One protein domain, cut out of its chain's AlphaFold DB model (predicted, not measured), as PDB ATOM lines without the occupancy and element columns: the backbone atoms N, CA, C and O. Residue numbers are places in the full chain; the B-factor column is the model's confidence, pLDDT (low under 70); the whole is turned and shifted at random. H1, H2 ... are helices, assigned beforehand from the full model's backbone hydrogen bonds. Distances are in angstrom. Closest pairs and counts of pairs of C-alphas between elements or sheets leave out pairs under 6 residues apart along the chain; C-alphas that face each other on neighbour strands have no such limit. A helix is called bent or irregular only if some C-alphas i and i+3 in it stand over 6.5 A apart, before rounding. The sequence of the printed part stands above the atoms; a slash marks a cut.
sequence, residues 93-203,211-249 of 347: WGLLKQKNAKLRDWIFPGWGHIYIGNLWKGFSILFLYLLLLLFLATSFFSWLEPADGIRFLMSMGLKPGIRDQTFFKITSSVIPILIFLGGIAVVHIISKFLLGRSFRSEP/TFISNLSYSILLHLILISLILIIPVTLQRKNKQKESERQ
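AT A GLANCE: This is residues 93 to 203 and 211 to 249 of the 347 residues of an uncharacterized protein of Leptospira interrogans serovar Australis str. 200703203 (UniProt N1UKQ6). Three long helices, H3, H6 and H7, run lengthwise at shallow tilts, with H3 in the middle packing on both H6 and H7. At one end H1 runs lengthwise beyond H3 and packs on H6, with the short H2 between H1 and H3; at the other end H4 and H5 pack on the last turns of H3, and residues 240 to 249, of which 240 to 248 belong to H8, stand free and stick out as an arm. The printed part has 150 residues with eight named helices, H1 to H8 in order, and no named strand; the class is all helix. It is loose, with a radius of gyration of the C-alphas of 19.0 A, and elongated, spanning 64 by 35 by 24 A.

IN THESE COORDINATES: H1, residues 93 to 107, begins with C-alpha 93 at (31.957, 46.453, 43.895) and is 21.4 A long from first to last C-alpha. H2 is residues 111 to 115. H3, residues 119 to 144, is the longest helix at 36.9 A, ending with C-alpha 144 at (7.128, 44.925, 3.038). H4 is residues 146 to 155, neither bent nor irregular, but only just: C-alphas 146 and 149 are 6.2 A apart. H5 is residues 164 to 171. H6, residues 175 to 198, spans 34.5 A, and H7, residues 211 to 232, 30.5 A. H8, residues 236 to 248, spans 18.6 A and ends with C-alpha 248 at (10.342, 7.427, -1.971).

HOW THE PARTS SIT: H3 is the hub, touching five helices. It touches H6 at a shallow tilt of 17 degrees, opposite ways; the closest C-alphas, of Leu 136 and Phe 180, are 5.5 A apart. With residues 120 to 128 alone it touches H7, the same way at a shallow tilt of 24 degrees, closest at Ser 124 and Leu 221, C-alphas 5.7 A apart. H6 and H7 are apart. H3 and H4 form a helical hairpin at a steep tilt of 42 degrees, with the C-alphas of Ser 142 and Gly 149 closest at 4.3 A. H5 touches H3 about perpendicular, at 78 degrees, closest at Trp 143 and Thr 171, C-alphas 5.7 A apart. H2 touches H3, the C-alphas of His 113 and Gly 122 closest at 4.5 A, and touches H1, those of Ala 101 and Gly 112 closest at 4.2 A. H1 touches H6 with residues 102 to 106 alone, at a shallow tilt of 8 degrees, opposite ways; the closest C-alphas, of Asp 105 and Lys 192, are 7.0 A apart. H8 touches no helix. Every O i to N i+4 pair is within hydrogen-bond range in H1, H2, H3, H5, H6 and H7; in H4 it is 5 of 6 and in H8 8 of 9.

THE WHOLE: The C-alphas of Trp 93 and Gln 249, the two farthest apart, are 65.7 A apart. Residues 204 to 210 are not printed, and C-alphas 203 and 211 are 13.7 A apart across this cut. Of the links printed whole, H4 to H5 is short and the others are tight. Mean pLDDT of the printed part is 74.3; 52 residues are under 70, among them residues 211 to 249.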
ATOM      1  N   TRP A  93      32.201  47.619  44.750       77.56
ATOM      2  CA  TRP A  93      31.957  46.453  43.895       77.56
ATOM      3  C   TRP A  93      30.463  46.191  43.667       77.56
ATOM      4  O   TRP A  93      30.072  45.896  42.537       77.56
ATOM      5  N   GLY A  94      29.622  46.396  44.687       80.12
ATOM      6  CA  GLY A  94      28.165  46.325  44.570       80.12
ATOM      7  C   GLY A  94      27.594  47.372  43.608       80.12
ATOM      8  O   GLY A  94      26.817  47.032  42.716       80.12
ATOM      9  N   LEU A  95      28.057  48.624  43.690       84.88
ATOM     10  CA  LEU A  95      27.665  49.694  42.757       84.88
ATOM     11  C   LEU A  95      28.049  49.374  41.303       84.88
ATOM     12  O   LEU A  95      27.248  49.565  40.384       84.88
ATOM     13  N   LEU A  96      29.254  48.842  41.081       85.81
ATOM     14  CA  LEU A  96      29.693  48.383  39.759       85.81
ATOM     15  C   LEU A  96      28.843  47.211  39.251       85.81
ATOM     16  O   LEU A  96      28.470  47.194  38.075       85.81
ATOM     17  N   LYS A  97      28.493  46.259  40.127       83.38
ATOM     18  CA  LYS A  97      27.590  45.141  39.813       83.38
ATOM     19  C   LYS A  97      26.220  45.661  39.374       83.38
ATOM     20  O   LYS A  97      25.751  45.273  38.307       83.38
ATOM     21  N   GLN A  98      25.628  46.599  40.113       87.19
ATOM     22  CA  GLN A  98      24.348  47.222  39.757       87.19
ATOM     23  C   GLN A  98      24.410  47.977  38.423       87.19
ATOM     24  O   GLN A  98      23.510  47.838  37.594       87.19
ATOM     25  N   LYS A  99      25.475  48.754  38.183       89.62
ATOM     26  CA  LYS A  99      25.657  49.499  36.928       89.62
ATOM     27  C   LYS A  99      25.738  48.559  35.723       89.62
ATOM     28  O   LYS A  99      25.033  48.771  34.739       89.62
ATOM     29  N   ASN A 100      26.550  47.505  35.814       86.62
ATOM     30  CA  ASN A 100      26.694  46.518  34.741       86.62
ATOM     31  C   ASN A 100      25.400  45.729  34.511       86.62
ATOM     32  O   ASN A 100      25.040  45.472  33.366       86.62
ATOM     33  N   ALA A 101      24.685  45.379  35.582       86.44
ATOM     34  CA  ALA A 101      23.407  44.685  35.496       86.44
ATOM     35  C   ALA A 101      22.351  45.536  34.771       86.44
ATOM     36  O   ALA A 101      21.717  45.054  33.839       86.44
ATOM     37  N   LYS A 102      22.215  46.821  35.135       90.31
ATOM     38  CA  LYS A 102      21.296  47.760  34.465       90.31
ATOM     39  C   LYS A 102      21.658  47.989  33.000       90.31
ATOM     40  O   LYS A 102      20.765  48.050  32.164       90.31
ATOM     41  N   LEU A 103      22.952  48.104  32.688       89.38
ATOM     42  CA  LEU A 103      23.417  48.258  31.309       89.38
ATOM     43  C   LEU A 103      23.034  47.044  30.457       89.38
ATOM     44  O   LEU A 103      22.516  47.201  29.359       89.38
ATOM     45  N   ARG A 104      23.262  45.833  30.974       86.00
ATOM     46  CA  ARG A 104      22.910  44.586  30.283       86.00
ATOM     47  C   ARG A 104      21.407  44.466  30.062       86.00
ATOM     48  O   ARG A 104      20.998  44.152  28.954       86.00
ATOM     49  N   ASP A 105      20.611  44.782  31.081       89.50
ATOM     50  CA  ASP A 105      19.147  44.760  30.993       89.50
ATOM     51  C   ASP A 105      18.576  45.792  30.016       89.50
ATOM     52  O   ASP A 105      17.497  45.604  29.470       89.50
ATOM     53  N   TRP A 106      19.301  46.892  29.800       88.81
ATOM     54  CA  TRP A 106      18.928  47.902  28.817       88.81
ATOM     55  C   TRP A 106      19.168  47.444  27.376       88.81
ATOM     56  O   TRP A 106      18.391  47.816  26.505       88.81
ATOM     57  N   ILE A 107      20.218  46.651  27.129       87.31
ATOM     58  CA  ILE A 107      20.502  46.085  25.800       87.31
ATOM     59  C   ILE A 107      19.547  44.921  25.514       87.31
ATOM     60  O   ILE A 107      18.915  44.877  24.466       87.31
ATOM     61  N   PHE A 108      19.456  43.980  26.455       86.69
ATOM     62  CA  PHE A 108      18.605  42.801  26.362       86.69
ATOM     63  C   PHE A 108      17.845  42.640  27.682       86.69
ATOM     64  O   PHE A 108      18.456  42.238  28.682       86.69
ATOM     65  N   PRO A 109      16.530  42.928  27.714       89.81
ATOM     66  CA  PRO A 109      15.698  42.681  28.886       89.81
ATOM     67  C   PRO A 109      15.889  41.258  29.408       89.81
ATOM     68  O   PRO A 109      15.914  40.304  28.635       89.81
ATOM     69  N   GLY A 110      16.061  41.104  30.719       83.00
ATOM     70  CA  GLY A 110      16.327  39.813  31.349       83.00
ATOM     71  C   GLY A 110      17.816  39.485  31.487       83.00
ATOM     72  O   GLY A 110      18.207  38.788  32.425       83.00
ATOM     73  N   TRP A 111      18.697  40.048  30.656       84.31
ATOM     74  CA  TRP A 111      20.135  39.776  30.753       84.31
ATOM     75  C   TRP A 111      20.769  40.332  32.032       84.31
ATOM     76  O   TRP A 111      21.686  39.725  32.595       84.31
ATOM     77  N   GLY A 112      20.261  41.459  32.539       84.12
ATOM     78  CA  GLY A 112      20.701  42.014  33.821       84.12
ATOM     79  C   GLY A 112      20.368  41.107  35.004       84.12
ATOM     80  O   GLY A 112      21.169  40.992  35.929       84.12
ATOM     81  N   HIS A 113      19.230  40.413  34.943       81.94
ATOM     82  CA  HIS A 113      18.794  39.447  35.957       81.94
ATOM     83  C   HIS A 113      19.672  38.192  35.956       81.94
ATOM     84  O   HIS A 113      20.131  37.768  37.015       81.94
ATOM     85  N   ILE A 114      19.999  37.660  34.772       76.38
ATOM     86  CA  ILE A 114      20.957  36.549  34.611       76.38
ATOM     87  C   ILE A 114      22.316  36.943  35.204       76.38
ATOM     88  O   ILE A 114      22.925  36.177  35.945       76.38
ATOM     89  N   TYR A 115      22.773  38.166  34.922       76.12
ATOM     90  CA  TYR A 115      24.063  38.667  35.393       76.12
ATOM     91  C   TYR A 115      24.176  38.744  36.925       76.12
ATOM     92  O   TYR A 115      25.265  38.555  37.461       76.12
ATOM     93  N   ILE A 116      23.080  39.009  37.641       77.44
ATOM     94  CA  ILE A 116      23.080  39.061  39.114       77.44
ATOM     95  C   ILE A 116      22.836  37.696  39.771       77.44
ATOM     96  O   ILE A 116      22.809  37.635  40.995       77.44
ATOM     97  N   GLY A 117      22.674  36.627  38.981       65.00
ATOM     98  CA  GLY A 117      22.407  35.266  39.460       65.00
ATOM     99  C   GLY A 117      20.928  34.867  39.450       65.00
ATOM    100  O   GLY A 117      20.607  33.714  39.716       65.00
ATOM    101  N   ASN A 118      20.011  35.769  39.076       71.88
ATOM    102  CA  ASN A 118      18.583  35.466  38.963       71.88
ATOM    103  C   ASN A 118      18.245  34.908  37.573       71.88
ATOM    104  O   ASN A 118      17.578  35.549  36.755       71.88
ATOM    105  N   LEU A 119      18.755  33.704  37.308       68.06
ATOM    106  CA  LEU A 119      18.640  33.028  36.016       68.06
ATOM    107  C   LEU A 119      17.182  32.845  35.589       68.06
ATOM    108  O   LEU A 119      16.859  33.089  34.435       68.06
ATOM    109  N   TRP A 120      16.294  32.495  36.519       69.25
ATOM    110  CA  TRP A 120      14.898  32.171  36.218       69.25
ATOM    111  C   TRP A 120      14.106  33.364  35.699       69.25
ATOM    112  O   TRP A 120      13.524  33.300  34.619       69.25
ATOM    113  N   LYS A 121      14.124  34.480  36.437       72.75
ATOM    114  CA  LYS A 121      13.446  35.701  35.985       72.75
ATOM    115  C   LYS A 121      14.086  36.223  34.708       72.75
ATOM    116  O   LYS A 121      13.384  36.613  33.781       72.75
ATOM    117  N   GLY A 122      15.416  36.206  34.659       79.38
ATOM    118  CA  GLY A 122      16.155  36.720  33.522       79.38
ATOM    119  C   GLY A 122      15.919  35.945  32.237       79.38
ATOM    120  O   GLY A 122      15.678  36.561  31.204       79.38
ATOM    121  N   PHE A 123      15.923  34.616  32.298       77.81
ATOM    122  CA  PHE A 123      15.712  33.772  31.128       77.81
ATOM    123  C   PHE A 123      14.287  33.894  30.588       77.81
ATOM    124  O   PHE A 123      14.125  34.071  29.387       77.81
ATOM    125  N   SER A 124      13.259  33.897  31.445       81.94
ATOM    126  CA  SER A 124      11.868  34.057  30.991       81.94
ATOM    127  C   SER A 124      11.619  35.416  30.330       81.94
ATOM    128  O   SER A 124      10.975  35.485  29.283       81.94
ATOM    129  N   ILE A 125      12.158  36.501  30.902       84.44
ATOM    130  CA  ILE A 125      12.057  37.851  30.321       84.44
ATOM    131  C   ILE A 125      12.815  37.917  28.989       84.44
ATOM    132  O   ILE A 125      12.280  38.432  28.008       84.44
ATOM    133  N   LEU A 126      14.034  37.375  28.948       86.00
ATOM    134  CA  LEU A 126      14.862  37.354  27.746       86.00
ATOM    135  C   LEU A 126      14.207  36.538  26.630       86.00
ATOM    136  O   LEU A 126      14.173  36.979  25.486       86.00
ATOM    137  N   PHE A 127      13.651  35.372  26.957       83.69
ATOM    138  CA  PHE A 127      12.943  34.523  26.009       83.69
ATOM    139  C   PHE A 127      11.731  35.241  25.414       83.69
ATOM    140  O   PHE A 127      11.587  35.291  24.194       83.69
ATOM    141  N   LEU A 128      10.894  35.858  26.257       87.00
ATOM    142  CA  LEU A 128       9.743  36.634  25.796       87.00
ATOM    143  C   LEU A 128      10.174  37.807  24.905       87.00
ATOM    144  O   LEU A 128       9.552  38.060  23.877       87.00
ATOM    145  N   TYR A 129      11.254  38.498  25.269       91.12
ATOM    146  CA  TYR A 129      11.816  39.576  24.461       91.12
ATOM    147  C   TYR A 129      12.272  39.087  23.077       91.12
ATOM    148  O   TYR A 129      11.909  39.687  22.067       91.12
ATOM    149  N   LEU A 130      13.013  37.977  23.016       88.81
ATOM    150  CA  LEU A 130      13.459  37.373  21.756       88.81
ATOM    151  C   LEU A 130      12.282  36.891  20.900       88.81
ATOM    152  O   LEU A 130      12.296  37.070  19.685       88.81
ATOM    153  N   LEU A 131      11.243  36.334  21.524       88.56
ATOM    154  CA  LEU A 131      10.025  35.911  20.836       88.56
ATOM    155  C   LEU A 131       9.285  37.106  20.213       88.56
ATOM    156  O   LEU A 131       8.861  37.044  19.061       88.56
ATOM    157  N   LEU A 132       9.172  38.218  20.943       90.25
ATOM    158  CA  LEU A 132       8.585  39.451  20.415       90.25
ATOM    159  C   LEU A 132       9.419  40.041  19.274       90.25
ATOM    160  O   LEU A 132       8.844  40.512  18.299       90.25
ATOM    161  N   LEU A 133      10.753  39.986  19.359       90.94
ATOM    162  CA  LEU A 133      11.634  40.391  18.260       90.94
ATOM    163  C   LEU A 133      11.444  39.516  17.018       90.94
ATOM    164  O   LEU A 133      11.379  40.046  15.912       90.94
ATOM    165  N   LEU A 134      11.315  38.198  17.192       89.06
ATOM    166  CA  LEU A 134      11.034  37.271  16.097       89.06
ATOM    167  C   LEU A 134       9.711  37.625  15.406       89.06
ATOM    168  O   LEU A 134       9.658  37.723  14.178       89.06
ATOM    169  N   PHE A 135       8.646  37.847  16.179       89.00
ATOM    170  CA  PHE A 135       7.342  38.210  15.628       89.00
ATOM    171  C   PHE A 135       7.316  39.611  15.019       89.00
ATOM    172  O   PHE A 135       6.660  39.813  13.995       89.00
ATOM    173  N   LEU A 136       8.057  40.560  15.593       91.19
ATOM    174  CA  LEU A 136       8.250  41.886  15.020       91.19
ATOM    175  C   LEU A 136       8.948  41.787  13.663       91.19
ATOM    176  O   LEU A 136       8.434  42.333  12.696       91.19
ATOM    177  N   ALA A 137      10.070  41.067  13.578       88.06
ATOM    178  CA  ALA A 137      10.807  40.872  12.332       88.06
ATOM    179  C   ALA A 137       9.939  40.181  11.275       88.06
ATOM    180  O   ALA A 137       9.833  40.656  10.148       88.06
ATOM    181  N   THR A 138       9.231  39.120  11.664       87.38
ATOM    182  CA  THR A 138       8.292  38.406  10.789       87.38
ATOM    183  C   THR A 138       7.213  39.344  10.249       87.38
ATOM    184  O   THR A 138       6.931  39.342   9.053       87.38
ATOM    185  N   SER A 139       6.613  40.155  11.122       87.31
ATOM    186  CA  SER A 139       5.544  41.087  10.756       87.31
ATOM    187  C   SER A 139       6.066  42.239   9.902       87.31
ATOM    188  O   SER A 139       5.396  42.644   8.964       87.31
ATOM    189  N   PHE A 140       7.274  42.727  10.186       88.31
ATOM    190  CA  PHE A 140       7.943  43.769   9.416       88.31
ATOM    191  C   PHE A 140       8.269  43.304   7.994       88.31
ATOM    192  O   PHE A 140       7.886  43.970   7.037       88.31
ATOM    193  N   PHE A 141       8.902  42.135   7.838       85.00
ATOM    194  CA  PHE A 141       9.180  41.575   6.512       85.00
ATOM    195  C   PHE A 141       7.894  41.270   5.745       85.00
ATOM    196  O   PHE A 141       7.794  41.614   4.575       85.00
ATOM    197  N   SER A 142       6.881  40.716   6.416       84.06
ATOM    198  CA  SER A 142       5.574  40.457   5.795       84.06
ATOM    199  C   SER A 142       4.817  41.726   5.391       84.06
ATOM    200  O   SER A 142       3.954  41.669   4.521       84.06
ATOM    201  N   TRP A 143       5.073  42.850   6.060       84.94
ATOM    202  CA  TRP A 143       4.467  44.133   5.716       84.94
ATOM    203  C   TRP A 143       5.112  44.747   4.467       84.94
ATOM    204  O   TRP A 143       4.405  45.358   3.672       84.94
ATOM    205  N   LEU A 144       6.425  44.547   4.272       82.31
ATOM    206  CA  LEU A 144       7.128  44.925   3.038       82.31
ATOM    207  C   LEU A 144       6.653  44.077   1.853       82.31
ATOM    208  O   LEU A 144       6.173  44.609   0.857       82.31
ATOM    209  N   GLU A 145       6.748  42.756   1.994       79.38
ATOM    210  CA  GLU A 145       6.213  41.793   1.042       79.38
ATOM    211  C   GLU A 145       5.652  40.591   1.821       79.38
ATOM    212  O   GLU A 145       6.392  39.938   2.558       79.38
ATOM    213  N   PRO A 146       4.362  40.231   1.673       74.94
ATOM    214  CA  PRO A 146       3.741  39.184   2.492       74.94
ATOM    215  C   PRO A 146       4.490  37.844   2.475       74.94
ATOM    216  O   PRO A 146       4.570  37.160   3.497       74.94
ATOM    217  N   ALA A 147       5.084  37.485   1.333       74.81
ATOM    218  CA  ALA A 147       5.857  36.259   1.177       74.81
ATOM    219  C   ALA A 147       7.162  36.250   1.994       74.81
ATOM    220  O   ALA A 147       7.609  35.179   2.417       74.81
ATOM    221  N   ASP A 148       7.760  37.411   2.258       76.62
ATOM    222  CA  ASP A 148       9.085  37.506   2.865       76.62
ATOM    223  C   ASP A 148       9.091  37.165   4.349       76.62
ATOM    224  O   ASP A 148      10.035  36.538   4.821       76.62
ATOM    225  N   GLY A 149       8.022  37.451   5.093       75.44
ATOM    226  CA  GLY A 149       7.951  36.981   6.477       75.44
ATOM    227  C   GLY A 149       7.775  35.468   6.594       75.44
ATOM    228  O   GLY A 149       8.324  34.862   7.514       75.44
ATOM    229  N   ILE A 150       7.090  34.824   5.639       74.62
ATOM    230  CA  ILE A 150       7.051  33.353   5.583       74.62
ATOM    231  C   ILE A 150       8.438  32.816   5.225       74.62
ATOM    232  O   ILE A 150       8.899  31.876   5.867       74.62
ATOM    233  N   ARG A 151       9.135  33.414   4.251       73.25
ATOM    234  CA  ARG A 151      10.518  33.038   3.902       73.25
ATOM    235  C   ARG A 151      11.480  33.212   5.078       73.25
ATOM    236  O   ARG A 151      12.283  32.318   5.317       73.25
ATOM    237  N   PHE A 152      11.355  34.299   5.834       77.69
ATOM    238  CA  PHE A 152      12.137  34.570   7.040       77.69
ATOM    239  C   PHE A 152      11.883  33.536   8.142       77.69
ATOM    240  O   PHE A 152      12.817  33.016   8.744       77.69
ATOM    241  N   LEU A 153      10.621  33.173   8.387       75.44
ATOM    242  CA  LEU A 153      10.315  32.079   9.307       75.44
ATOM    243  C   LEU A 153      10.894  30.754   8.795       75.44
ATOM    244  O   LEU A 153      11.514  30.020   9.563       75.44
ATOM    245  N   MET A 154      10.754  30.470   7.497       65.69
ATOM    246  CA  MET A 154      11.242  29.232   6.886       65.69
ATOM    247  C   MET A 154      12.767  29.105   6.920       65.69
ATOM    248  O   MET A 154      13.254  27.986   7.109       65.69
ATOM    249  N   SER A 155      13.524  30.199   6.779       63.94
ATOM    250  CA  SER A 155      14.986  30.174   6.936       63.94
ATOM    251  C   SER A 155      15.390  29.824   8.370       63.94
ATOM    252  O   SER A 155      16.346  29.085   8.576       63.94
ATOM    253  N   MET A 156      14.584  30.219   9.360       66.00
ATOM    254  CA  MET A 156      14.731  29.789  10.755       66.00
ATOM    255  C   MET A 156      14.148  28.392  11.041       66.00
ATOM    256  O   MET A 156      14.139  27.944  12.187       66.00
ATOM    257  N   GLY A 157      13.652  27.682  10.022       64.88
ATOM    258  CA  GLY A 157      13.030  26.363  10.162       64.88
ATOM    259  C   GLY A 157      11.611  26.387  10.742       64.88
ATOM    260  O   GLY A 157      11.089  25.339  11.122       64.88
ATOM    261  N   LEU A 158      10.987  27.563  10.800       66.81
ATOM    262  CA  LEU A 158       9.653  27.807  11.336       66.81
ATOM    263  C   LEU A 158       8.648  27.947  10.182       66.81
ATOM    264  O   LEU A 158       8.967  28.465   9.115       66.81
ATOM    265  N   LYS A 159       7.397  27.528  10.382       71.62
ATOM    266  CA  LYS A 159       6.292  27.891   9.481       71.62
ATOM    267  C   LYS A 159       5.117  28.380  10.322       71.62
ATOM    268  O   LYS A 159       4.860  27.771  11.360       71.62
ATOM    269  N   PRO A 160       4.392  29.431   9.897       68.12
ATOM    270  CA  PRO A 160       3.169  29.831  10.576       68.12
ATOM    271  C   PRO A 160       2.204  28.646  10.703       68.12
ATOM    272  O   PRO A 160       1.915  27.967   9.717       68.12
ATOM    273  N   GLY A 161       1.667  28.417  11.903       67.50
ATOM    274  CA  GLY A 161       0.616  27.416  12.144       67.50
ATOM    275  C   GLY A 161      -0.760  27.798  11.577       67.50
ATOM    276  O   GLY A 161      -1.740  27.096  11.809       67.50
ATOM    277  N   ILE A 162      -0.851  28.915  10.853       72.94
ATOM    278  CA  ILE A 162      -2.070  29.433  10.230       72.94
ATOM    279  C   ILE A 162      -1.958  29.365   8.705       72.94
ATOM    280  O   ILE A 162      -0.860  29.319   8.155       72.94
ATOM    281  N   ARG A 163      -3.100  29.359   8.005       72.06
ATOM    282  CA  ARG A 163      -3.125  29.355   6.533       72.06
ATOM    283  C   ARG A 163      -2.491  30.637   5.988       72.06
ATOM    284  O   ARG A 163      -2.807  31.722   6.474       72.06
ATOM    285  N   ASP A 164      -1.699  30.510   4.926       75.50
ATOM    286  CA  ASP A 164      -0.954  31.616   4.306       75.50
ATOM    287  C   ASP A 164      -1.860  32.812   3.949       75.50
ATOM    288  O   ASP A 164      -1.519  33.955   4.227       75.50
ATOM    289  N   GLN A 165      -3.077  32.566   3.444       73.44
ATOM    290  CA  GLN A 165      -4.060  33.625   3.150       73.44
ATOM    291  C   GLN A 165      -4.454  34.440   4.392       73.44
ATOM    292  O   GLN A 165      -4.596  35.661   4.332       73.44
ATOM    293  N   THR A 166      -4.648  33.762   5.525       77.12
ATOM    294  CA  THR A 166      -4.994  34.400   6.798       77.12
ATOM    295  C   THR A 166      -3.793  35.146   7.364       77.12
ATOM    296  O   THR A 166      -3.956  36.262   7.847       77.12
ATOM    297  N   PHE A 167      -2.599  34.561   7.255       79.62
ATOM    298  CA  PHE A 167      -1.346  35.207   7.634       79.62
ATOM    299  C   PHE A 167      -1.163  36.520   6.869       79.62
ATOM    300  O   PHE A 167      -1.076  37.567   7.500       79.62
ATOM    301  N   PHE A 168      -1.253  36.494   5.535       79.81
ATOM    302  CA  PHE A 168      -1.106  37.686   4.696       79.81
ATOM    303  C   PHE A 168      -2.129  38.771   5.016       79.81
ATOM    304  O   PHE A 168      -1.771  39.942   5.060       79.81
ATOM    305  N   LYS A 169      -3.385  38.402   5.299       81.25
ATOM    306  CA  LYS A 169      -4.420  39.370   5.690       81.25
ATOM    307  C   LYS A 169      -4.099  40.074   7.013       81.25
ATOM    308  O   LYS A 169      -4.450  41.237   7.191       81.25
ATOM    309  N   ILE A 170      -3.480  39.365   7.957       79.62
ATOM    310  CA  ILE A 170      -3.081  39.926   9.253       79.62
ATOM    311  C   ILE A 170      -1.846  40.814   9.074       79.62
ATOM    312  O   ILE A 170      -1.809  41.933   9.582       79.62
ATOM    313  N   THR A 171      -0.844  40.323   8.346       78.88
ATOM    314  CA  THR A 171       0.461  40.976   8.217       78.88
ATOM    315  C   THR A 171       0.512  42.090   7.180       78.88
ATOM    316  O   THR A 171       1.443  42.886   7.207       78.88
ATOM    317  N   SER A 172      -0.488  42.206   6.299       77.62
ATOM    318  CA  SER A 172      -0.624  43.351   5.389       77.62
ATOM    319  C   SER A 172      -0.951  44.661   6.114       77.62
ATOM    320  O   SER A 172      -0.955  45.726   5.505       77.62
ATOM    321  N   SER A 173      -1.273  44.601   7.409       85.06
ATOM    322  CA  SER A 173      -1.515  45.769   8.253       85.06
ATOM    323  C   SER A 173      -0.276  46.136   9.071       85.06
ATOM    324  O   SER A 173       0.522  45.278   9.433       85.06
ATOM    325  N   VAL A 174      -0.159  47.410   9.450       88.38
ATOM    326  CA  VAL A 174       0.852  47.895  10.411       88.38
ATOM    327  C   VAL A 174       0.518  47.473  11.855       88.38
ATOM    328  O   VAL A 174       1.379  47.499  12.734       88.38
ATOM    329  N   ILE A 175      -0.721  47.040  12.119       89.94
ATOM    330  CA  ILE A 175      -1.208  46.705  13.467       89.94
ATOM    331  C   ILE A 175      -0.318  45.675  14.196       89.94
ATOM    332  O   ILE A 175       0.072  45.960  15.330       89.94
ATOM    333  N   PRO A 176       0.071  44.523  13.605       88.81
ATOM    334  CA  PRO A 176       0.940  43.558  14.283       88.81
ATOM    335  C   PRO A 176       2.293  44.154  14.688       88.81
ATOM    336  O   PRO A 176       2.765  43.904  15.792       88.81
ATOM    337  N   ILE A 177       2.884  45.004  13.841       91.62
ATOM    338  CA  ILE A 177       4.152  45.689  14.133       91.62
ATOM    339  C   ILE A 177       4.001  46.559  15.386       91.62
ATOM    340  O   ILE A 177       4.822  46.470  16.299       91.62
ATOM    341  N   LEU A 178       2.929  47.355  15.471       93.38
ATOM    342  CA  LEU A 178       2.655  48.202  16.637       93.38
ATOM    343  C   LEU A 178       2.411  47.380  17.908       93.38
ATOM    344  O   LEU A 178       2.918  47.742  18.969       93.38
ATOM    345  N   ILE A 179       1.688  46.262  17.804       92.88
ATOM    346  CA  ILE A 179       1.451  45.350  18.933       92.88
ATOM    347  C   ILE A 179       2.779  44.799  19.462       92.88
ATOM    348  O   ILE A 179       3.024  44.847  20.669       92.88
ATOM    349  N   PHE A 180       3.661  44.312  18.585       93.44
ATOM    350  CA  PHE A 180       4.945  43.749  19.010       93.44
ATOM    351  C   PHE A 180       5.917  44.817  19.526       93.44
ATOM    352  O   PHE A 180       6.596  44.573  20.524       93.44
ATOM    353  N   LEU A 181       5.932  46.023  18.943       94.69
ATOM    354  CA  LEU A 181       6.685  47.163  19.485       94.69
ATOM    355  C   LEU A 181       6.192  47.564  20.882       94.69
ATOM    356  O   LEU A 181       7.001  47.757  21.792       94.69
ATOM    357  N   GLY A 182       4.872  47.635  21.075       94.88
ATOM    358  CA  GLY A 182       4.262  47.883  22.380       94.88
ATOM    359  C   GLY A 182       4.640  46.804  23.394       94.88
ATOM    360  O   GLY A 182       5.081  47.120  24.500       94.88
ATOM    361  N   GLY A 183       4.572  45.531  22.996       92.88
ATOM    362  CA  GLY A 183       5.024  44.403  23.810       92.88
ATOM    363  C   GLY A 183       6.493  44.525  24.222       92.88
ATOM    364  O   GLY A 183       6.824  44.350  25.393       92.88
ATOM    365  N   ILE A 184       7.378  44.898  23.293       94.31
ATOM    366  CA  ILE A 184       8.806  45.115  23.568       94.31
ATOM    367  C   ILE A 184       9.012  46.229  24.600       94.31
ATOM    368  O   ILE A 184       9.820  46.068  25.522       94.31
ATOM    369  N   ALA A 185       8.288  47.342  24.469       94.88
ATOM    370  CA  ALA A 185       8.357  48.447  25.419       94.88
ATOM    371  C   ALA A 185       7.885  48.015  26.819       94.88
ATOM    372  O   ALA A 185       8.565  48.283  27.811       94.88
ATOM    373  N   VAL A 186       6.772  47.277  26.898       94.12
ATOM    374  CA  VAL A 186       6.241  46.732  28.157       94.12
ATOM    375  C   VAL A 186       7.248  45.789  28.817       94.12
ATOM    376  O   VAL A 186       7.537  45.942  30.005       94.12
ATOM    377  N   VAL A 187       7.852  44.868  28.061       93.38
ATOM    378  CA  VAL A 187       8.870  43.943  28.586       93.38
ATOM    379  C   VAL A 187      10.092  44.697  29.117       93.38
ATOM    380  O   VAL A 187      10.584  44.366  30.196       93.38
ATOM    381  N   HIS A 188      10.543  45.758  28.441       93.50
ATOM    382  CA  HIS A 188      11.621  46.615  28.948       93.50
ATOM    383  C   HIS A 188      11.260  47.294  30.272       93.50
ATOM    384  O   HIS A 188      12.084  47.334  31.189       93.50
ATOM    385  N   ILE A 189      10.048  47.842  30.384       93.31
ATOM    386  CA  ILE A 189       9.583  48.520  31.603       93.31
ATOM    387  C   ILE A 189       9.500  47.518  32.759       93.31
ATOM    388  O   ILE A 189      10.057  47.771  33.829       93.31
ATOM    389  N   ILE A 190       8.870  46.361  32.530       90.88
ATOM    390  CA  ILE A 190       8.731  45.297  33.531       90.88
ATOM    391  C   ILE A 190      10.108  44.781  33.960       90.88
ATOM    392  O   ILE A 190      10.371  44.670  35.158       90.88
ATOM    393  N   SER A 191      11.011  44.521  33.011       91.88
ATOM    394  CA  SER A 191      12.361  44.039  33.310       91.88
ATOM    395  C   SER A 191      13.127  45.015  34.200       91.88
ATOM    396  O   SER A 191      13.635  44.614  35.253       91.88
ATOM    397  N   LYS A 192      13.121  46.309  33.844       92.31
ATOM    398  CA  LYS A 192      13.766  47.371  34.629       92.31
ATOM    399  C   LYS A 192      13.164  47.500  36.024       92.31
ATOM    400  O   LYS A 192      13.905  47.636  36.998       92.31
ATOM    401  N   PHE A 193      11.837  47.449  36.129       88.94
ATOM    402  CA  PHE A 193      11.131  47.520  37.406       88.94
ATOM    403  C   PHE A 193      11.514  46.353  38.327       88.94
ATOM    404  O   PHE A 193      11.908  46.561  39.478       88.94
ATOM    405  N   LEU A 194      11.482  45.123  37.806       87.06
ATOM    406  CA  LEU A 194      11.857  43.920  38.553       87.06
ATOM    407  C   LEU A 194      13.340  43.920  38.942       87.06
ATOM    408  O   LEU A 194      13.692  43.486  40.044       87.06
ATOM    409  N   LEU A 195      14.217  44.417  38.066       87.06
ATOM    410  CA  LEU A 195      15.648  44.506  38.342       87.06
ATOM    411  C   LEU A 195      15.920  45.521  39.456       87.06
ATOM    412  O   LEU A 195      16.663  45.232  40.390       87.06
ATOM    413  N   GLY A 196      15.258  46.681  39.405       85.38
ATOM    414  CA  GLY A 196      15.321  47.697  40.455       85.38
ATOM    415  C   GLY A 196      14.891  47.156  41.820       85.38
ATOM    416  O   GLY A 196      15.550  47.430  42.822       85.38
ATOM    417  N   ARG A 197      13.835  46.332  41.855       82.31
ATOM    418  CA  ARG A 197      13.386  45.652  43.077       82.31
ATOM    419  C   ARG A 197      14.420  44.651  43.598       82.31
ATOM    420  O   ARG A 197      14.645  44.597  44.800       82.31
ATOM    421  N   SER A 198      15.087  43.925  42.702       78.81
ATOM    422  CA  SER A 198      16.087  42.906  43.061       78.81
ATOM    423  C   SER A 198      17.349  43.484  43.717       78.81
ATOM    424  O   SER A 198      18.039  42.761  44.417       78.81
ATOM    425  N   PHE A 199      17.640  44.779  43.541       80.88
ATOM    426  CA  PHE A 199      18.742  45.453  44.248       80.88
ATOM    427  C   PHE A 199      18.374  45.985  45.633       80.88
ATOM    428  O   PHE A 199      19.268  46.332  46.398       80.88
ATOM    429  N   ARG A 200      17.075  46.129  45.921       73.44
ATOM    430  CA  ARG A 200      16.572  46.641  47.205       73.44
ATOM    431  C   ARG A 200      16.303  45.528  48.211       73.44
ATOM    432  O   ARG A 200      16.192  45.809  49.395       73.44
ATOM    433  N   SER A 201      16.149  44.294  47.740       60.34
ATOM    434  CA  SER A 201      16.011  43.119  48.594       60.34
ATOM    435  C   SER A 201      17.396  42.670  49.054       60.34
ATOM    436  O   SER A 201      18.268  42.444  48.214       60.34
ATOM    437  N   GLU A 202      17.605  42.559  50.365       53.88
ATOM    438  CA  GLU A 202      18.773  41.855  50.899       53.88
ATOM    439  C   GLU A 202      18.762  40.391  50.431       53.88
ATOM    440  O   GLU A 202      17.685  39.839  50.166       53.88
ATOM    441  N   PRO A 203      19.945  39.777  50.247       51.78
ATOM    442  CA  PRO A 203      20.063  38.421  49.745       51.78
ATOM    443  C   PRO A 203      19.739  37.426  50.868       51.78
ATOM    444  O   PRO A 203      20.622  36.734  51.356       51.78
ATOM    445  N   THR A 211      11.659  29.848  46.439       50.03
ATOM    446  CA  THR A 211      11.409  28.517  45.876       50.03
ATOM    447  C   THR A 211      10.097  28.486  45.094       50.03
ATOM    448  O   THR A 211      10.080  28.032  43.953       50.03
ATOM    449  N   PHE A 212       9.019  29.067  45.633       48.91
ATOM    450  CA  PHE A 212       7.734  29.205  44.938       48.91
ATOM    451  C   PHE A 212       7.833  30.084  43.687       48.91
ATOM    452  O   PHE A 212       7.343  29.705  42.628       48.91
ATOM    453  N   ILE A 213       8.506  31.238  43.771       54.34
ATOM    454  CA  ILE A 213       8.741  32.105  42.606       54.34
ATOM    455  C   ILE A 213       9.589  31.375  41.562       54.34
ATOM    456  O   ILE A 213       9.327  31.532  40.370       54.34
ATOM    457  N   SER A 214      10.566  30.565  41.978       49.34
ATOM    458  CA  SER A 214      11.336  29.729  41.056       49.34
ATOM    459  C   SER A 214      10.441  28.687  40.381       49.34
ATOM    460  O   SER A 214      10.424  28.642  39.158       49.34
ATOM    461  N   ASN A 215       9.594  27.965  41.126       53.59
ATOM    462  CA  ASN A 215       8.666  26.950  40.607       53.59
ATOM    463  C   ASN A 215       7.592  27.546  39.684       53.59
ATOM    464  O   ASN A 215       7.267  26.970  38.648       53.59
ATOM    465  N   LEU A 216       7.084  28.737  40.003       53.44
ATOM    466  CA  LEU A 216       6.198  29.498  39.128       53.44
ATOM    467  C   LEU A 216       6.933  29.944  37.860       53.44
ATOM    468  O   LEU A 216       6.381  29.849  36.770       53.44
ATOM    469  N   SER A 217       8.184  30.394  37.982       51.81
ATOM    470  CA  SER A 217       9.006  30.776  36.829       51.81
ATOM    471  C   SER A 217       9.328  29.568  35.947       51.81
ATOM    472  O   SER A 217       9.288  29.712  34.732       51.81
ATOM    473  N   TYR A 218       9.567  28.386  36.529       51.66
ATOM    474  CA  TYR A 218       9.683  27.108  35.818       51.66
ATOM    475  C   TYR A 218       8.398  26.762  35.082       51.66
ATOM    476  O   TYR A 218       8.452  26.416  33.909       51.66
ATOM    477  N   SER A 219       7.249  26.887  35.748       57.81
ATOM    478  CA  SER A 219       5.952  26.637  35.127       57.81
ATOM    479  C   SER A 219       5.718  27.604  33.967       57.81
ATOM    480  O   SER A 219       5.480  27.159  32.853       57.81
ATOM    481  N   ILE A 220       5.891  28.913  34.167       62.00
ATOM    482  CA  ILE A 220       5.729  29.921  33.110       62.00
ATOM    483  C   ILE A 220       6.720  29.687  31.968       62.00
ATOM    484  O   ILE A 220       6.333  29.764  30.808       62.00
ATOM    485  N   LEU A 221       7.981  29.373  32.272       59.31
ATOM    486  CA  LEU A 221       8.988  29.089  31.259       59.31
ATOM    487  C   LEU A 221       8.623  27.844  30.454       59.31
ATOM    488  O   LEU A 221       8.681  27.873  29.234       59.31
ATOM    489  N   LEU A 222       8.209  26.774  31.126       61.25
ATOM    490  CA  LEU A 222       7.752  25.548  30.491       61.25
ATOM    491  C   LEU A 222       6.508  25.806  29.639       61.25
ATOM    492  O   LEU A 222       6.434  25.295  28.533       61.25
ATOM    493  N   HIS A 223       5.581  26.656  30.082       61.12
ATOM    494  CA  HIS A 223       4.418  27.053  29.288       61.12
ATOM    495  C   HIS A 223       4.807  27.927  28.091       61.12
ATOM    496  O   HIS A 223       4.264  27.734  27.012       61.12
ATOM    497  N   LEU A 224       5.772  28.839  28.220       61.66
ATOM    498  CA  LEU A 224       6.288  29.641  27.103       61.66
ATOM    499  C   LEU A 224       7.062  28.781  26.097       61.66
ATOM    500  O   LEU A 224       6.902  28.955  24.890       61.66
ATOM    501  N   ILE A 225       7.843  27.817  26.588       66.75
ATOM    502  CA  ILE A 225       8.503  26.794  25.781       66.75
ATOM    503  C   ILE A 225       7.439  25.951  25.081       66.75
ATOM    504  O   ILE A 225       7.494  25.840  23.866       66.75
ATOM    505  N   LEU A 226       6.422  25.445  25.778       62.81
ATOM    506  CA  LEU A 226       5.332  24.668  25.185       62.81
ATOM    507  C   LEU A 226       4.524  25.468  24.161       62.81
ATOM    508  O   LEU A 226       4.217  24.934  23.107       62.81
ATOM    509  N   ILE A 227       4.219  26.740  24.417       61.47
ATOM    510  CA  ILE A 227       3.539  27.619  23.459       61.47
ATOM    511  C   ILE A 227       4.430  27.844  22.236       61.47
ATOM    512  O   ILE A 227       3.938  27.776  21.113       61.47
ATOM    513  N   SER A 228       5.738  28.037  22.428       59.44
ATOM    514  CA  SER A 228       6.680  28.100  21.312       59.44
ATOM    515  C   SER A 228       6.715  26.777  20.551       59.44
ATOM    516  O   SER A 228       6.588  26.797  19.337       59.44
ATOM    517  N   LEU A 229       6.750  25.626  21.238       57.78
ATOM    518  CA  LEU A 229       6.669  24.306  20.624       57.78
ATOM    519  C   LEU A 229       5.362  24.167  19.839       57.78
ATOM    520  O   LEU A 229       5.402  23.788  18.686       57.78
ATOM    521  N   ILE A 230       4.204  24.517  20.386       58.41
ATOM    522  CA  ILE A 230       2.912  24.380  19.698       58.41
ATOM    523  C   ILE A 230       2.833  25.300  18.471       58.41
ATOM    524  O   ILE A 230       2.322  24.893  17.429       58.41
ATOM    525  N   LEU A 231       3.378  26.516  18.560       53.84
ATOM    526  CA  LEU A 231       3.410  27.468  17.448       53.84
ATOM    527  C   LEU A 231       4.463  27.119  16.374       53.84
ATOM    528  O   LEU A 231       4.338  27.598  15.249       53.84
ATOM    529  N   ILE A 232       5.473  26.297  16.696       54.00
ATOM    530  CA  ILE A 232       6.653  26.026  15.845       54.00
ATOM    531  C   ILE A 232       6.751  24.555  15.370       54.00
ATOM    532  O   ILE A 232       7.241  24.287  14.272       54.00
ATOM    533  N   ILE A 233       6.286  23.576  16.154       49.25
ATOM    534  CA  ILE A 233       6.552  22.132  15.976       49.25
ATOM    535  C   ILE A 233       5.644  21.348  15.025       49.25
ATOM    536  O   ILE A 233       6.091  20.269  14.627       49.25
ATOM    537  N   PRO A 234       4.503  21.814  14.478       47.75
ATOM    538  CA  PRO A 234       3.834  21.000  13.457       47.75
ATOM    539  C   PRO A 234       4.700  20.741  12.201       47.75
ATOM    540  O   PRO A 234       4.284  20.005  11.312       47.75
ATOM    541  N   VAL A 235       5.900  21.327  12.101       48.06
ATOM    542  CA  VAL A 235       6.652  21.466  10.855       48.06
ATOM    543  C   VAL A 235       7.960  20.670  10.836       48.06
ATOM    544  O   VAL A 235       8.323  20.160   9.780       48.06
ATOM    545  N   THR A 236       8.658  20.466  11.960       45.47
ATOM    546  CA  THR A 236       9.924  19.696  11.952       45.47
ATOM    547  C   THR A 236       9.685  18.196  11.740       45.47
ATOM    548  O   THR A 236      10.431  17.550  11.000       45.47
ATOM    549  N   LEU A 237       8.597  17.655  12.300       44.06
ATOM    550  CA  LEU A 237       8.158  16.273  12.063       44.06
ATOM    551  C   LEU A 237       7.581  16.080  10.651       44.06
ATOM    552  O   LEU A 237       7.896  15.087   9.993       44.06
ATOM    553  N   GLN A 238       6.823  17.053  10.130       46.88
ATOM    554  CA  GLN A 238       6.335  17.005   8.746       46.88
ATOM    555  C   GLN A 238       7.466  17.107   7.714       46.88
ATOM    556  O   GLN A 238       7.359  16.499   6.652       46.88
ATOM    557  N   ARG A 239       8.564  17.821   8.007       44.03
ATOM    558  CA  ARG A 239       9.712  17.939   7.091       44.03
ATOM    559  C   ARG A 239      10.428  16.602   6.895       44.03
ATOM    560  O   ARG A 239      10.759  16.276   5.761       44.03
ATOM    561  N   LYS A 240      10.576  15.794   7.956       47.25
ATOM    562  CA  LYS A 240      11.118  14.427   7.844       47.25
ATOM    563  C   LYS A 240      10.187  13.494   7.068       47.25
ATOM    564  O   LYS A 240      10.678  12.694   6.278       47.25
ATOM    565  N   ASN A 241       8.870  13.615   7.246       46.81
ATOM    566  CA  ASN A 241       7.913  12.802   6.490       46.81
ATOM    567  C   ASN A 241       7.850  13.201   5.009       46.81
ATOM    568  O   ASN A 241       7.907  12.322   4.161       46.81
ATOM    569  N   LYS A 242       7.856  14.502   4.685       50.00
ATOM    570  CA  LYS A 242       7.874  14.982   3.293       50.00
ATOM    571  C   LYS A 242       9.204  14.738   2.582       50.00
ATOM    572  O   LYS A 242       9.193  14.439   1.395       50.00
ATOM    573  N   GLN A 243      10.342  14.823   3.278       47.06
ATOM    574  CA  GLN A 243      11.627  14.408   2.702       47.06
ATOM    575  C   GLN A 243      11.641  12.907   2.410       47.06
ATOM    576  O   GLN A 243      11.985  12.532   1.295       47.06
ATOM    577  N   LYS A 244      11.160  12.068   3.342       45.84
ATOM    578  CA  LYS A 244      11.007  10.622   3.110       45.84
ATOM    579  C   LYS A 244      10.022  10.291   1.984       45.84
ATOM    580  O   LYS A 244      10.274   9.357   1.233       45.84
ATOM    581  N   GLU A 245       8.927  11.037   1.838       43.62
ATOM    582  CA  GLU A 245       8.006  10.896   0.700       43.62
ATOM    583  C   GLU A 245       8.656  11.330  -0.617       43.62
ATOM    584  O   GLU A 245       8.514  10.627  -1.612       43.62
ATOM    585  N   SER A 246       9.425  12.423  -0.629       47.34
ATOM    586  CA  SER A 246      10.138  12.885  -1.830       47.34
ATOM    587  C   SER A 246      11.289  11.959  -2.241       47.34
ATOM    588  O   SER A 246      11.558  11.808  -3.431       47.34
ATOM    589  N   GLU A 247      11.942  11.301  -1.278       45.06
ATOM    590  CA  GLU A 247      12.946  10.264  -1.533       45.06
ATOM    591  C   GLU A 247      12.289   8.966  -2.021       45.06
ATOM    592  O   GLU A 247      12.784   8.370  -2.976       45.06
ATOM    593  N   ARG A 248      11.130   8.572  -1.467       42.50
ATOM    594  CA  ARG A 248      10.342   7.427  -1.971       42.50
ATOM    595  C   ARG A 248       9.772   7.663  -3.372       42.50
ATOM    596  O   ARG A 248       9.761   6.737  -4.178       42.50
ATOM    597  N   GLN A 249       9.345   8.885  -3.691       45.44
ATOM    598  CA  GLN A 249       8.818   9.243  -5.015       45.44
ATOM    599  C   GLN A 249       9.879   9.232  -6.124       45.44
ATOM    600  O   GLN A 249       9.521   9.194  -7.297       45.44
TER     601      GLN A 249